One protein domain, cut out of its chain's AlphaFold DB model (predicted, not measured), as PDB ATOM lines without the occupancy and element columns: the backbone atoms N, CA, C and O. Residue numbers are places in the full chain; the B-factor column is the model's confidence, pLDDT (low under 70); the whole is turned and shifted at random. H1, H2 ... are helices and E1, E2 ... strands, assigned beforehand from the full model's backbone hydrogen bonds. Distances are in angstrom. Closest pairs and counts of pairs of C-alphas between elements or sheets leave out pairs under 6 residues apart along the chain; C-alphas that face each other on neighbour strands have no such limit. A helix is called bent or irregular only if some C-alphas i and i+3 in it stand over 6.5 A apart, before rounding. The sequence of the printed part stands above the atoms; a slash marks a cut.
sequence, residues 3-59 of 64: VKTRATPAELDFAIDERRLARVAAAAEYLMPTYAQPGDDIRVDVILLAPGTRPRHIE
ATOM      1  N   VAL A   3      29.095 108.725 -26.208       62.94
ATOM      2  CA  VAL A   3      30.275 108.741 -27.090       62.94
ATOM      3  C   VAL A   3      30.531 107.337 -27.642       62.94
ATOM      4  O   VAL A   3      30.571 106.352 -26.895       62.94
ATOM      5  N   LYS A   4      30.712 107.221 -28.961       64.38
ATOM      6  CA  LYS A   4      31.056 105.961 -29.642       64.38
ATOM      7  C   LYS A   4      32.303 106.137 -30.496       64.38
ATOM      8  O   LYS A   4      32.349 107.027 -31.334       64.38
ATOM      9  N   THR A   5      33.271 105.241 -30.312       51.22
ATOM     10  CA  THR A   5      34.488 105.136 -31.127       51.22
ATOM     11  C   THR A   5      34.418 103.880 -32.002       51.22
ATOM     12  O   THR A   5      34.137 102.791 -31.485       51.22
ATOM     13  N   ARG A   6      34.645 103.993 -33.317       60.31
ATOM     14  CA  ARG A   6      34.661 102.853 -34.265       60.31
ATOM     15  C   ARG A   6      35.794 102.948 -35.283       60.31
ATOM     16  O   ARG A   6      36.383 104.011 -35.445       60.31
ATOM     17  N   ALA A   7      36.100 101.819 -35.925       55.78
ATOM     18  CA  ALA A   7      37.233 101.667 -36.834       55.78
ATOM     19  C   ALA A   7      36.961 102.236 -38.234       55.78
ATOM     20  O   ALA A   7      37.895 102.730 -38.862       55.78
ATOM     21  N   THR A   8      35.711 102.208 -38.719       54.91
ATOM     22  CA  THR A   8      35.379 102.702 -40.067       54.91
ATOM     23  C   THR A   8      34.112 103.574 -40.104       54.91
ATOM     24  O   THR A   8      33.176 103.303 -39.352       54.91
ATOM     25  N   PRO A   9      34.035 104.595 -40.989       55.53
ATOM     26  CA  PRO A   9      32.875 105.491 -41.127       55.53
ATOM     27  C   PRO A   9      31.546 104.787 -41.435       55.53
ATOM     28  O   PRO A   9      30.510 105.208 -40.936       55.53
ATOM     29  N   ALA A  10      31.567 103.702 -42.216       57.34
ATOM     30  CA  ALA A  10      30.361 102.964 -42.603       57.34
ATOM     31  C   ALA A  10      29.707 102.213 -41.423       57.34
ATOM     32  O   ALA A  10      28.497 102.013 -41.407       57.34
ATOM     33  N   GLU A  11      30.482 101.843 -40.400       57.78
ATOM     34  CA  GLU A  11      29.953 101.244 -39.166       57.78
ATOM     35  C   GLU A  11      29.290 102.280 -38.247       57.78
ATOM     36  O   GLU A  11      28.535 101.902 -37.350       57.78
ATOM     37  N   LEU A  12      29.556 103.579 -38.446       55.81
ATOM     38  CA  LEU A  12      28.923 104.641 -37.660       55.81
ATOM     39  C   LEU A  12      27.452 104.848 -38.022       55.81
ATOM     40  O   LEU A  12      26.683 105.199 -37.131       55.81
ATOM     41  N   ASP A  13      27.045 104.577 -39.264       55.34
ATOM     42  CA  ASP A  13      25.638 104.706 -39.675       55.34
ATOM     43  C   ASP A  13      24.744 103.594 -39.089       55.34
ATOM     44  O   ASP A  13      23.556 103.813 -38.880       55.34
ATOM     45  N   PHE A  14      25.314 102.439 -38.717       55.97
ATOM     46  CA  PHE A  14      24.613 101.357 -38.003       55.97
ATOM     47  C   PHE A  14      24.742 101.437 -36.470       55.97
ATOM     48  O   PHE A  14      24.207 100.593 -35.752       55.97
ATOM     49  N   ALA A  15      25.482 102.415 -35.937       58.59
ATOM     50  CA  ALA A  15      25.858 102.449 -34.521       58.59
ATOM     51  C   ALA A  15      24.764 102.982 -33.579       58.59
ATOM     52  O   ALA A  15      24.929 102.902 -32.355       58.59
ATOM     53  N   ILE A  16      23.674 103.526 -34.122       64.50
ATOM     54  CA  ILE A  16      22.562 104.060 -33.336       64.50
ATOM     55  C   ILE A  16      21.510 102.961 -33.177       64.50
ATOM     56  O   ILE A  16      20.604 102.815 -33.987       64.50
ATOM     57  N   ASP A  17      21.679 102.151 -32.134       69.00
ATOM     58  CA  ASP A  17      20.695 101.155 -31.707       69.00
ATOM     59  C   ASP A  17      19.677 101.838 -30.780       69.00
ATOM     60  O   ASP A  17      20.033 102.329 -29.704       69.00
ATOM     61  N   GLU A  18      18.410 101.868 -31.189       66.94
ATOM     62  CA  GLU A  18      17.276 102.430 -30.444       66.94
ATOM     63  C   GLU A  18      17.204 101.901 -29.001       66.94
ATOM     64  O   GLU A  18      16.950 102.651 -28.057       66.94
ATOM     65  N   ARG A  19      17.560 100.628 -28.780       68.56
ATOM     66  CA  ARG A  19      17.572 100.020 -27.441       68.56
ATOM     67  C   ARG A  19      18.612 100.650 -26.516       68.56
ATOM     68  O   ARG A  19      18.457 100.666 -25.293       68.56
ATOM     69  N   ARG A  20      19.716 101.128 -27.085       68.88
ATOM     70  CA  ARG A  20      20.785 101.805 -26.346       68.88
ATOM     71  C   ARG A  20      20.375 103.236 -26.006       68.88
ATOM     72  O   ARG A  20      20.576 103.634 -24.861       68.88
ATOM     73  N   LEU A  21      19.730 103.938 -26.939       80.19
ATOM     74  CA  LEU A  21      19.121 105.250 -26.691       80.19
ATOM     75  C   LEU A  21      18.068 105.183 -25.578       80.19
ATOM     76  O   LEU A  21      18.143 105.971 -24.640       80.19
ATOM     77  N   ALA A  22      17.191 104.174 -25.591       82.19
ATOM     78  CA  ALA A  22      16.179 103.976 -24.550       82.19
ATOM     79  C   ALA A  22      16.785 103.829 -23.141       82.19
ATOM     80  O   ALA A  22      16.256 104.348 -22.162       82.19
ATOM     81  N   ARG A  23      17.944 103.165 -23.016       85.25
ATOM     82  CA  ARG A  23      18.656 103.067 -21.729       85.25
ATOM     83  C   ARG A  23      19.212 104.405 -21.252       85.25
ATOM     84  O   ARG A  23      19.237 104.646 -20.048       85.25
ATOM     85  N   VAL A  24      19.708 105.235 -22.168       84.75
ATOM     86  CA  VAL A  24      20.218 106.573 -21.839       84.75
ATOM     87  C   VAL A  24      19.063 107.496 -21.457       84.75
ATOM     88  O   VAL A  24      19.189 108.209 -20.468       84.75
ATOM     89  N   ALA A  25      17.937 107.422 -22.172       85.81
ATOM     90  CA  ALA A  25      16.714 108.146 -21.837       85.81
ATOM     91  C   ALA A  25      16.207 107.772 -20.435       85.81
ATOM     92  O   ALA A  25      16.056 108.651 -19.594       85.81
ATOM     93  N   ALA A  26      16.094 106.478 -20.118       86.31
ATOM     94  CA  ALA A  26      15.674 106.022 -18.790       86.31
ATOM     95  C   ALA A  26      16.629 106.470 -17.663       86.31
ATOM     96  O   ALA A  26      16.201 106.816 -16.563       86.31
ATOM     97  N   ALA A  27      17.942 106.481 -17.923       86.94
ATOM     98  CA  ALA A  27      18.913 106.996 -16.961       86.94
ATOM     99  C   ALA A  27      18.786 108.516 -16.780       86.94
ATOM    100  O   ALA A  27      18.902 109.002 -15.658       86.94
ATOM    101  N   ALA A  28      18.539 109.257 -17.864       86.94
ATOM    102  CA  ALA A  28      18.277 110.688 -17.797       86.94
ATOM    103  C   ALA A  28      17.017 110.960 -16.967       86.94
ATOM    104  O   ALA A  28      17.115 111.713 -16.005       86.94
ATOM    105  N   GLU A  29      15.903 110.275 -17.251       87.25
ATOM    106  CA  GLU A  29      14.638 110.359 -16.503       87.25
ATOM    107  C   GLU A  29      14.827 110.148 -15.000       87.25
ATOM    108  O   GLU A  29      14.324 110.928 -14.193       87.25
ATOM    109  N   TYR A  30      15.613 109.144 -14.611       90.06
ATOM    110  CA  TYR A  30      15.920 108.889 -13.205       90.06
ATOM    111  C   TYR A  30      16.683 110.043 -12.534       90.06
ATOM    112  O   TYR A  30      16.493 110.320 -11.350       90.06
ATOM    113  N   LEU A  31      17.549 110.727 -13.283       88.06
ATOM    114  CA  LEU A  31      18.359 111.839 -12.788       88.06
ATOM    115  C   LEU A  31      17.614 113.185 -12.831       88.06
ATOM    116  O   LEU A  31      18.003 114.099 -12.099       88.06
ATOM    117  N   MET A  32      16.536 113.313 -13.621       86.38
ATOM    118  CA  MET A  32      15.775 114.564 -13.777       86.38
ATOM    119  C   MET A  32      15.351 115.180 -12.436       86.38
ATOM    120  O   MET A  32      15.641 116.354 -12.236       86.38
ATOM    121  N   PRO A  33      14.766 114.450 -11.463       86.50
ATOM    122  CA  PRO A  33      14.313 115.061 -10.210       86.50
ATOM    123  C   PRO A  33      15.443 115.648  -9.356       86.50
ATOM    124  O   PRO A  33      15.189 116.460  -8.472       86.50
ATOM    125  N   THR A  34      16.683 115.206  -9.586       92.06
ATOM    126  CA  THR A  34      17.853 115.649  -8.816       92.06
ATOM    127  C   THR A  34      18.520 116.867  -9.449       92.06
ATOM    128  O   THR A  34      19.051 117.712  -8.733       92.06
ATOM    129  N   TYR A  35      18.514 116.953 -10.782       86.31
ATOM    130  CA  TYR A  35      19.343 117.914 -11.513       86.31
ATOM    131  C   TYR A  35      18.567 118.875 -12.410       86.31
ATOM    132  O   TYR A  35      19.078 119.957 -12.680       86.31
ATOM    133  N   ALA A  36      17.364 118.516 -12.857       87.69
ATOM    134  CA  ALA A  36      16.563 119.376 -13.717       87.69
ATOM    135  C   ALA A  36      15.889 120.479 -12.897       87.69
ATOM    136  O   ALA A  36      15.264 120.214 -11.866       87.69
ATOM    137  N   GLN A  37      15.999 121.715 -13.367       89.81
ATOM    138  CA  GLN A  37      15.271 122.858 -12.838       89.81
ATOM    139  C   GLN A  37      14.010 123.131 -13.673       89.81
ATOM    140  O   GLN A  37      13.919 122.721 -14.836       89.81
ATOM    141  N   PRO A  38      13.015 123.843 -13.114       85.75
ATOM    142  CA  PRO A  38      11.873 124.302 -13.893       85.75
ATOM    143  C   PRO A  38      12.328 125.140 -15.099       85.75
ATOM    144  O   PRO A  38      12.939 126.192 -14.926       85.75
ATOM    145  N   GLY A  39      11.999 124.682 -16.311       85.81
ATOM    146  CA  GLY A  39      12.339 125.359 -17.569       85.81
ATOM    147  C   GLY A  39      13.564 124.810 -18.304       85.81
ATOM    148  O   GLY A  39      13.840 125.282 -19.405       85.81
ATOM    149  N   ASP A  40      14.263 123.817 -17.747       85.56
ATOM    150  CA  ASP A  40      15.361 123.151 -18.449       85.56
ATOM    151  C   ASP A  40      14.846 122.288 -19.610       85.56
ATOM    152  O   ASP A  40      13.885 121.527 -19.465       85.56
ATOM    153  N   ASP A  41      15.525 122.380 -20.755       83.62
ATOM    154  CA  ASP A  41      15.304 121.513 -21.913       83.62
ATOM    155  C   ASP A  41      16.269 120.321 -21.865       83.62
ATOM    156  O   ASP A  41      17.494 120.482 -21.915       83.62
ATOM    157  N   ILE A  42      15.721 119.114 -21.730       83.25
ATOM    158  CA  ILE A  42      16.508 117.888 -21.585       83.25
ATOM    159  C   ILE A  42      16.528 117.142 -22.906       83.25
ATOM    160  O   ILE A  42      15.514 116.630 -23.372       83.25
ATOM    161  N   ARG A  43      17.733 117.021 -23.466       85.12
ATOM    162  CA  ARG A  43      17.991 116.397 -24.765       85.12
ATOM    163  C   ARG A  43      19.040 115.302 -24.675       85.12
ATOM    164  O   ARG A  43      20.029 115.398 -23.940       85.12
ATOM    165  N   VAL A  44      18.840 114.257 -25.474       84.12
ATOM    166  CA  VAL A  44      19.811 113.172 -25.636       84.12
ATOM    167  C   VAL A  44      20.552 113.364 -26.950       84.12
ATOM    168  O   VAL A  44      20.046 113.052 -28.023       84.12
ATOM    169  N   ASP A  45      21.782 113.850 -26.846       83.69
ATOM    170  CA  ASP A  45      22.675 114.028 -27.987       83.69
ATOM    171  C   ASP A  45      23.648 112.858 -28.142       83.69
ATOM    172  O   ASP A  45      24.174 112.309 -27.158       83.69
ATOM    173  N   VAL A  46      23.931 112.521 -29.401       82.31
ATOM    174  CA  VAL A  46      24.871 111.468 -29.784       82.31
ATOM    175  C   VAL A  46      26.047 112.086 -30.527       82.31
ATOM    176  O   VAL A  46      25.876 112.766 -31.539       82.31
ATOM    177  N   ILE A  47      27.262 111.808 -30.050       82.81
ATOM    178  CA  ILE A  47      28.497 112.174 -30.747       82.81
ATOM    179  C   ILE A  47      29.173 110.903 -31.255       82.81
ATOM    180  O   ILE A  47      29.582 110.011 -30.505       82.81
ATOM    181  N   LEU A  48      29.296 110.853 -32.571       79.75
ATOM    182  CA  LEU A  48      29.867 109.773 -33.349       79.75
ATOM    183  C   LEU A  48      31.324 110.114 -33.698       79.75
ATOM    184  O   LEU A  48      31.591 111.130 -34.346       79.75
ATOM    185  N   LEU A  49      32.272 109.276 -33.260       79.94
ATOM    186  CA  LEU A  49      33.710 109.473 -33.462       79.94
ATOM    187  C   LEU A  49      34.327 108.321 -34.271       79.94
ATOM    188  O   LEU A  49      34.240 107.153 -33.882       79.94
ATOM    189  N   ALA A  50      35.031 108.663 -35.353       77.19
ATOM    190  CA  ALA A  50      35.914 107.754 -36.087       77.19
ATOM    191  C   ALA A  50      37.309 108.381 -36.261       77.19
ATOM    192  O   ALA A  50      37.400 109.581 -36.551       77.19
ATOM    193  N   PRO A  51      38.398 107.598 -36.141       79.00
ATOM    194  CA  PRO A  51      39.750 108.074 -36.411       79.00
ATOM    195  C   PRO A  51      39.862 108.729 -37.794       79.00
ATOM    196  O   PRO A  51      39.358 108.201 -38.782       79.00
ATOM    197  N   GLY A  52      40.519 109.889 -37.867       82.31
ATOM    198  CA  GLY A  52      40.760 110.601 -39.130       82.31
ATOM    199  C   GLY A  52      39.541 111.317 -39.729       82.31
ATOM    200  O   GLY A  52      39.668 111.930 -40.786       82.31
ATOM    201  N   THR A  53      38.381 111.288 -39.067       77.62
ATOM    202  CA  THR A  53      37.164 111.987 -39.513       77.62
ATOM    203  C   THR A  53      36.727 113.051 -38.513       77.62
ATOM    204  O   THR A  53      37.060 112.990 -37.329       77.62
ATOM    205  N   ARG A  54      35.981 114.057 -38.986       82.44
ATOM    206  CA  ARG A  54      35.359 115.038 -38.090       82.44
ATOM    207  C   ARG A  54      34.267 114.353 -37.254       82.44
ATOM    208  O   ARG A  54      33.506 113.573 -37.825       82.44
ATOM    209  N   PRO A  55      34.156 114.663 -35.946       84.44
ATOM    210  CA  PRO A  55      33.040 114.210 -35.125       84.44
ATOM    211  C   PRO A  55      31.705 114.544 -35.781       84.44
ATOM    212  O   PRO A  55      31.499 115.674 -36.229       84.44
ATOM    213  N   ARG A  56      30.791 113.575 -35.810       82.00
ATOM    214  CA  ARG A  56      29.414 113.802 -36.246       82.00
ATOM    215  C   ARG A  56      28.538 113.940 -35.011       82.00
ATOM    216  O   ARG A  56      28.465 113.029 -34.192       82.00
ATOM    217  N   HIS A  57      27.903 115.095 -34.879       85.31
ATOM    218  CA  HIS A  57      26.952 115.373 -33.813       85.31
ATOM    219  C   HIS A  57      25.539 115.147 -34.343       85.31
ATOM    220  O   HIS A  57      25.185 115.665 -35.402       85.31
ATOM    221  N   ILE A  58      24.762 114.345 -33.629       83.50
ATOM    222  CA  ILE A  58      23.343 114.144 -33.885       83.50
ATOM    223  C   ILE A  58      22.619 114.707 -32.679       83.50
ATOM    224  O   ILE A  58      22.722 114.183 -31.567       83.50
ATOM    225  N   GLU A  59      21.943 115.815 -32.932       84.06
ATOM    226  CA  GLU A  59      21.202 116.550 -31.925       84.06
ATOM    227  C   GLU A  59      19.848 115.910 -31.692       84.06
ATOM    228  O   GLU A  59      19.182 115.517 -32.651       84.06
TER     229      GLU A  59
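AT A GLANCE: This is residues 3 to 59 of the 64 residues of an uncharacterized protein of Sphingomonas sp. (UniProt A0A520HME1). Picture an open, elongated loop of chain: a small sheet of three short strands with the tiny helix H1 beside it at one end, and the long helix H2 reaching away from the sheet, before residues 36 to 45 come back to E2. The printed part has 57 residues, with two named helices and three named strands in the order E1, H1, H2, E2, E3. The sheet runs E1, E2, E3 and is mixed; the class is mixed, helices and strands. The whole is loose, with a radius of gyration of the C-alphas of 14.0 A, and spans 40 by 22 by 13 A.

HOW THE PARTS SIT: Start at the inner strand E2, residues 46 to 49. Edge strand E3, residues 56 to 58, is antiparallel to it at 167 degrees, a hairpin; look for N 48 and O 56, 2.8 A apart. Edge strand E1, residues 3 to 5, is parallel to E2 at 24 degrees, with N 49 and O 4 at 3.0 A. H1, residues 9 to 12, only grazes the sheet; its C-alpha of Leu 12 is 6.8 A from that of Leu 48, their closest pair. H2, residues 18 to 35, is not on the sheet, and is apart from H1, E1 and E3. E1, H1, H2 and E2 form a strand-helix-strand unit, two parallel neighbour strands with helices between, and its crossover is right-handed. In H2, 12 of 14 O i to N i+4 pairs are within hydrogen-bond range; H1 is too short for such a pair.

IN THESE COORDINATES: Find C-alpha 3 at (30.275, 108.741, -27.090), where E1 begins. H2 runs 24.5 A from C-alpha 18 at (17.276, 102.430, -30.444) to C-alpha 35, with a kink of 27 degrees near residue 29; it is irregular, C-alphas 30 and 33 being 7.0 A apart. E2 measures 9.8 A, E1 6.9 A, E3 6.5 A and H1 5.3 A. E3 ends at C-alpha 58, (23.343, 114.144, -33.885).

THE WHOLE: The two farthest C-alphas, of Thr 8 and Pro 38, are 41.3 A apart. The printed part has no cut, and no link is long. The mean pLDDT of the printed part is 76.8, and residues 3 to 20 are under 70.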